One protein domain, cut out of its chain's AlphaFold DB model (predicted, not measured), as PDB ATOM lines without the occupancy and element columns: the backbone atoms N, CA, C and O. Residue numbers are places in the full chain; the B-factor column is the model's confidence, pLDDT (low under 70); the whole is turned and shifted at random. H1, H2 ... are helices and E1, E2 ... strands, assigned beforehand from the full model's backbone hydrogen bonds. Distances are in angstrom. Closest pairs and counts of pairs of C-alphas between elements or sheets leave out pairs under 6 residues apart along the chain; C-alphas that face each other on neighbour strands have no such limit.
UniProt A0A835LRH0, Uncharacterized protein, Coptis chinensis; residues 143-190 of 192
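This is residues 143 to 190 of the 192 residues of an uncharacterized protein of Coptis chinensis (UniProt A0A835LRH0). Two helices pack on each other about at right angles, H1 with Leu 152 near Leu 173 of H2, and a wide loop of residues 155 to 166 joins them. After H2 the chain folds back through the short strand E1, which ends beside the beginning of H1, where residues 188 to 189 pair with residues 143 to 144. The printed part has 48 residues with two named helices and one named strand, in the order H1, H2, E1, and its class is mostly helix. It is compact, with a radius of gyration of the C-alphas of 9.8 A, and its C-alphas span 27 by 22 by 17 A, a rounded outline.

The printed part begins at Leu 143, with its C-alpha at (154.616, 167.887, 156.182). H1 is residues 145 to 154 and measures 14.3 A from first to last C-alpha; C-alpha 145 is at (158.826, 169.122, 151.458). Residues 155 to 166 hold no named element. H2, the longest helix, is residues 167 to 181 and measures 20.9 A, from C-alpha 167 at (162.975, 155.395, 146.899) to C-alpha 181 at (153.729, 160.810, 164.835). E1 is residues 186 to 189 and measures 9.8 A; C-alpha 189 is at (153.237, 169.058, 150.106).

H1 and H2 touch, with 6 pairs of C-alphas within 8 A. Their closest C-alphas are those of Leu 152 and Leu 173, 6.3 A apart. Their lines stand about perpendicular, at 86 degrees, and their centres are 10.3 A apart. The closest C-alphas of H1 and E1 are those of Phe 145 and His 189, 5.8 A apart. The closest C-alphas of H2 and E1 are those of Val 177 and Tyr 186, 7.9 A apart. E1 pairs with no named strand, but its residues 188 to 189 form a short parallel pairing with residues 143 to 144, just before H1. In H1 and H2 every O i to N i+4 pair is within hydrogen-bond range.

The two C-alphas farthest apart are those of Leu 162 and Gly 182, at 28.1 A, while the first and last printed C-alphas, of Leu 143 and Arg 190, are 8.7 A apart. The printed part has no cut. The link from H1 to H2 is long, with 12 residues, whose C-alphas lie 8 to 14 A from the mean of the C-alphas. The link from H2 to E1 is tight, with 4 residues. The mean pLDDT of the printed part is 89.5, and the model's confidence is low, under 70, at residues 161 to 163 in the long link.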
ATOM      1  N   LEU A 143     153.242 167.422 156.091       92.94
ATOM      2  CA  LEU A 143     154.616 167.887 156.182       92.94
ATOM      3  C   LEU A 143     154.936 168.651 154.904       92.94
ATOM      4  O   LEU A 143     154.602 168.195 153.805       92.94
ATOM      5  N   THR A 144     155.571 169.809 155.020       92.94
ATOM      6  CA  THR A 144     156.137 170.457 153.836       92.94
ATOM      7  C   THR A 144     157.315 169.630 153.315       92.94
ATOM      8  O   THR A 144     157.929 168.857 154.057       92.94
ATOM      9  N   PHE A 145     157.653 169.775 152.034       92.12
ATOM     10  CA  PHE A 145     158.826 169.122 151.458       92.12
ATOM     11  C   PHE A 145     160.093 169.457 152.252       92.12
ATOM     12  O   PHE A 145     160.854 168.560 152.599       92.12
ATOM     13  N   GLU A 146     160.260 170.725 152.629       91.25
ATOM     14  CA  GLU A 146     161.361 171.212 153.461       91.25
ATOM     15  C   GLU A 146     161.404 170.549 154.847       91.25
ATOM     16  O   GLU A 146     162.468 170.135 155.303       91.25
ATOM     17  N   GLU A 147     160.257 170.377 155.512       93.44
ATOM     18  CA  GLU A 147     160.190 169.649 156.785       93.44
ATOM     19  C   GLU A 147     160.589 168.181 156.616       93.44
ATOM     20  O   GLU A 147     161.321 167.644 157.448       93.44
ATOM     21  N   GLY A 148     160.143 167.542 155.530       93.25
ATOM     22  CA  GLY A 148     160.528 166.175 155.190       93.25
ATOM     23  C   GLY A 148     162.027 166.036 154.909       93.25
ATOM     24  O   GLY A 148     162.645 165.081 155.376       93.25
ATOM     25  N   VAL A 149     162.623 167.000 154.201       91.38
ATOM     26  CA  VAL A 149     164.074 167.060 153.963       91.38
ATOM     27  C   VAL A 149     164.825 167.232 155.280       91.38
ATOM     28  O   VAL A 149     165.724 166.447 155.556       91.38
ATOM     29  N   ARG A 150     164.413 168.170 156.137       92.69
ATOM     30  CA  ARG A 150     165.053 168.391 157.440       92.69
ATOM     31  C   ARG A 150     165.012 167.141 158.320       92.69
ATOM     32  O   ARG A 150     166.020 166.781 158.915       92.69
ATOM     33  N   MET A 151     163.880 166.432 158.359       94.25
ATOM     34  CA  MET A 151     163.773 165.153 159.076       94.25
ATOM     35  C   MET A 151     164.760 164.103 158.543       94.25
ATOM     36  O   MET A 151     165.326 163.330 159.315       94.25
ATOM     37  N   LEU A 152     164.964 164.059 157.226       93.25
ATOM     38  CA  LEU A 152     165.927 163.157 156.598       93.25
ATOM     39  C   LEU A 152     167.374 163.556 156.920       93.25
ATOM     40  O   LEU A 152     168.175 162.684 157.259       93.25
ATOM     41  N   GLU A 153     167.696 164.846 156.882       91.44
ATOM     42  CA  GLU A 153     169.022 165.377 157.217       91.44
ATOM     43  C   GLU A 153     169.384 165.141 158.690       91.44
ATOM     44  O   GLU A 153     170.489 164.681 158.977       91.44
ATOM     45  N   GLU A 154     168.444 165.364 159.614       93.06
ATOM     46  CA  GLU A 154     168.591 165.051 161.045       93.06
ATOM     47  C   GLU A 154     168.871 163.555 161.278       93.06
ATOM     48  O   GLU A 154     169.611 163.187 162.190       93.06
ATOM     49  N   ALA A 155     168.333 162.686 160.417       92.06
ATOM     50  CA  ALA A 155     168.592 161.247 160.425       92.06
ATOM     51  C   ALA A 155     169.863 160.835 159.649       92.06
ATOM     52  O   ALA A 155     170.108 159.641 159.465       92.06
ATOM     53  N   GLY A 156     170.666 161.797 159.181       89.75
ATOM     54  CA  GLY A 156     171.924 161.567 158.468       89.75
ATOM     55  C   GLY A 156     171.779 161.237 156.977       89.75
ATOM     56  O   GLY A 156     172.751 160.807 156.352       89.75
ATOM     57  N   VAL A 157     170.597 161.421 156.381       87.69
ATOM     58  CA  VAL A 157     170.355 161.190 154.950       87.69
ATOM     59  C   VAL A 157     170.611 162.478 154.171       87.69
ATOM     60  O   VAL A 157     169.936 163.483 154.374       87.69
ATOM     61  N   LYS A 158     171.567 162.450 153.237       79.06
ATOM     62  CA  LYS A 158     171.813 163.579 152.330       79.06
ATOM     63  C   LYS A 158     170.737 163.633 151.249       79.06
ATOM     64  O   LYS A 158     170.625 162.705 150.450       79.06
ATOM     65  N   VAL A 159     170.001 164.738 151.189       76.94
ATOM     66  CA  VAL A 159     168.982 164.995 150.165       76.94
ATOM     67  C   VAL A 159     169.357 166.254 149.391       76.94
ATOM     68  O   VAL A 159     169.815 167.237 149.962       76.94
ATOM     69  N   VAL A 160     169.187 166.232 148.070       72.81
ATOM     70  CA  VAL A 160     169.361 167.429 147.238       72.81
ATOM     71  C   VAL A 160     168.081 168.259 147.332       72.81
ATOM     72  O   VAL A 160     167.023 167.769 146.953       72.81
ATOM     73  N   LEU A 161     168.176 169.506 147.807       62.09
ATOM     74  CA  LEU A 161     167.026 170.376 148.121       62.09
ATOM     75  C   LEU A 161     166.057 170.605 146.939       62.09
ATOM     76  O   LEU A 161     164.867 170.800 147.145       62.09
ATOM     77  N   LEU A 162     166.563 170.563 145.704       67.81
ATOM     78  CA  LEU A 162     165.786 170.725 144.462       67.81
ATOM     79  C   LEU A 162     165.584 169.400 143.703       67.81
ATOM     80  O   LEU A 162     165.121 169.387 142.566       67.81
ATOM     81  N   GLY A 163     165.998 168.281 144.297       69.38
ATOM     82  CA  GLY A 163     165.883 166.956 143.705       69.38
ATOM     83  C   GLY A 163     164.634 166.225 144.186       69.38
ATOM     84  O   GLY A 163     164.186 166.387 145.318       69.38
ATOM     85  N   ASN A 164     164.101 165.343 143.344       76.62
ATOM     86  CA  ASN A 164     163.077 164.398 143.778       76.62
ATOM     87  C   ASN A 164     163.628 163.454 144.857       76.62
ATOM     88  O   ASN A 164     164.749 162.952 144.748       76.62
ATOM     89  N   LEU A 165     162.808 163.132 145.864       83.75
ATOM     90  CA  LEU A 165     163.154 162.088 146.829       83.75
ATOM     91  C   LEU A 165     163.251 160.733 146.117       83.75
ATOM     92  O   LEU A 165     162.284 160.262 145.507       83.75
ATOM     93  N   ASN A 166     164.406 160.080 146.240       86.62
ATOM     94  CA  ASN A 166     164.583 158.712 145.765       86.62
ATOM     95  C   ASN A 166     163.818 157.707 146.655       86.62
ATOM     96  O   ASN A 166     163.287 158.044 147.719       86.62
ATOM     97  N   THR A 167     163.741 156.449 146.214       86.25
ATOM     98  CA  THR A 167     162.975 155.395 146.899       86.25
ATOM     99  C   THR A 167     163.433 155.155 148.339       86.25
ATOM    100  O   THR A 167     162.597 154.927 149.213       86.25
ATOM    101  N   GLU A 168     164.738 155.215 148.605       88.44
ATOM    102  CA  GLU A 168     165.296 154.998 149.944       88.44
ATOM    103  C   GLU A 168     164.937 156.139 150.894       88.44
ATOM    104  O   GLU A 168     164.450 155.893 151.997       88.44
ATOM    105  N   SER A 169     165.064 157.382 150.426       90.44
ATOM    106  CA  SER A 169     164.690 158.581 151.179       90.44
ATOM    107  C   SER A 169     163.197 158.581 151.510       90.44
ATOM    108  O   SER A 169     162.819 158.842 152.647       90.44
ATOM    109  N   LYS A 170     162.335 158.197 150.555       90.50
ATOM    110  CA  LYS A 170     160.887 158.051 150.791       90.50
ATOM    111  C   LYS A 170     160.578 156.999 151.861       90.50
ATOM    112  O   LYS A 170     159.763 157.250 152.743       90.50
ATOM    113  N   ARG A 171     161.239 155.833 151.813       92.00
ATOM    114  CA  ARG A 171     161.072 154.773 152.828       92.00
ATOM    115  C   ARG A 171     161.527 155.238 154.207       92.00
ATOM    116  O   ARG A 171     160.806 155.034 155.179       92.00
ATOM    117  N   LYS A 172     162.699 155.875 154.284       93.75
ATOM    118  CA  LYS A 172     163.242 156.367 155.551       93.75
ATOM    119  C   LYS A 172     162.357 157.455 156.149       93.75
ATOM    120  O   LYS A 172     162.072 157.400 157.338       93.75
ATOM    121  N   LEU A 173     161.866 158.383 155.330       94.62
ATOM    122  CA  LEU A 173     160.932 159.410 155.781       94.62
ATOM    123  C   LEU A 173     159.647 158.788 156.341       94.62
ATOM    124  O   LEU A 173     159.223 159.178 157.421       94.62
ATOM    125  N   GLY A 174     159.079 157.779 155.673       95.25
ATOM    126  CA  GLY A 174     157.913 157.052 156.188       95.25
ATOM    127  C   GLY A 174     158.161 156.413 157.559       95.25
ATOM    128  O   GLY A 174     157.326 156.539 158.450       95.25
ATOM    129  N   GLN A 175     159.335 155.804 157.768       96.00
ATOM    130  CA  GLN A 175     159.726 155.269 159.077       96.00
ATOM    131  C   GLN A 175     159.819 156.373 160.145       96.00
ATOM    132  O   GLN A 175     159.269 156.219 161.231       96.00
ATOM    133  N   LEU A 176     160.475 157.495 159.832       96.06
ATOM    134  CA  LEU A 176     160.608 158.623 160.759       96.06
ATOM    135  C   LEU A 176     159.246 159.230 161.120       96.06
ATOM    136  O   LEU A 176     159.028 159.647 162.257       96.06
ATOM    137  N   VAL A 177     158.316 159.277 160.163       96.75
ATOM    138  CA  VAL A 177     156.945 159.739 160.399       96.75
ATOM    139  C   VAL A 177     156.197 158.791 161.333       96.75
ATOM    140  O   VAL A 177     155.552 159.263 162.269       96.75
ATOM    141  N   LEU A 178     156.320 157.477 161.130       96.19
ATOM    142  CA  LEU A 178     155.714 156.481 162.011       96.19
ATOM    143  C   LEU A 178     156.261 156.587 163.439       96.19
ATOM    144  O   LEU A 178     155.484 156.627 164.389       96.19
ATOM    145  N   GLU A 179     157.580 156.695 163.592       96.25
ATOM    146  CA  GLU A 179     158.245 156.814 164.895       96.25
ATOM    147  C   GLU A 179     157.857 158.106 165.631       96.25
ATOM    148  O   GLU A 179     157.628 158.085 166.839       96.25
ATOM    149  N   LYS A 180     157.758 159.233 164.913       96.25
ATOM    150  CA  LYS A 180     157.499 160.550 165.513       96.25
ATOM    151  C   LYS A 180     156.018 160.840 165.755       96.25
ATOM    152  O   LYS A 180     155.684 161.487 166.743       96.25
ATOM    153  N   TYR A 181     155.144 160.418 164.844       95.31
ATOM    154  CA  TYR A 181     153.729 160.810 164.835       95.31
ATOM    155  C   TYR A 181     152.760 159.631 164.978       95.31
ATOM    156  O   TYR A 181     151.557 159.859 165.075       95.31
ATOM    157  N   GLY A 182     153.246 158.384 164.980       95.56
ATOM    158  CA  GLY A 182     152.403 157.198 165.149       95.56
ATOM    159  C   GLY A 182     151.447 156.931 163.982       95.56
ATOM    160  O   GLY A 182     150.419 156.291 164.183       95.56
ATOM    161  N   THR A 183     151.749 157.434 162.778       94.31
ATOM    162  CA  THR A 183     150.918 157.245 161.575       94.31
ATOM    163  C   THR A 183     151.721 156.666 160.416       94.31
ATOM    164  O   THR A 183     152.844 157.087 160.149       94.31
ATOM    165  N   GLU A 184     151.113 155.732 159.687       93.81
ATOM    166  CA  GLU A 184     151.645 155.175 158.436       93.81
ATOM    167  C   GLU A 184     151.175 155.966 157.199       93.81
ATOM    168  O   GLU A 184     151.656 155.738 156.089       93.81
ATOM    169  N   PHE A 185     150.246 156.913 157.380       93.81
ATOM    170  CA  PHE A 185     149.669 157.728 156.312       93.81
ATOM    171  C   PHE A 185     149.863 159.223 156.590       93.81
ATOM    172  O   PHE A 185     149.441 159.746 157.626       93.81
ATOM    173  N   TYR A 186     150.506 159.917 155.652       94.06
ATOM    174  CA  TYR A 186     150.789 161.349 155.720       94.06
ATOM    175  C   TYR A 186     150.839 161.959 154.317       94.06
ATOM    176  O   TYR A 186     150.965 161.253 153.316       94.06
ATOM    177  N   ILE A 187     150.753 163.284 154.248       93.06
ATOM    178  CA  ILE A 187     150.851 164.062 153.015       93.06
ATOM    179  C   ILE A 187     152.139 164.874 153.058       93.06
ATOM    180  O   ILE A 187     152.355 165.655 153.985       93.06
ATOM    181  N   LEU A 188     152.960 164.728 152.022       92.69
ATOM    182  CA  LEU A 188     154.052 165.650 151.731       92.69
ATOM    183  C   LEU A 188     153.539 166.691 150.725       92.69
ATOM    184  O   LEU A 188     152.942 166.311 149.720       92.69
ATOM    185  N   HIS A 189     153.717 167.985 150.991       90.81
ATOM    186  CA  HIS A 189     153.237 169.058 150.106       90.81
ATOM    187  C   HIS A 189     154.263 170.192 149.962       90.81
ATOM    188  O   HIS A 189     155.259 170.212 150.676       90.81
ATOM    189  N   ARG A 190     154.023 171.146 149.047       88.25
ATOM    190  CA  ARG A 190     154.997 172.199 148.673       88.25
ATOM    191  C   ARG A 190     156.322 171.618 148.159       88.25
ATOM    192  O   ARG A 190     157.385 171.968 148.658       88.25
TER     193      ARG A 190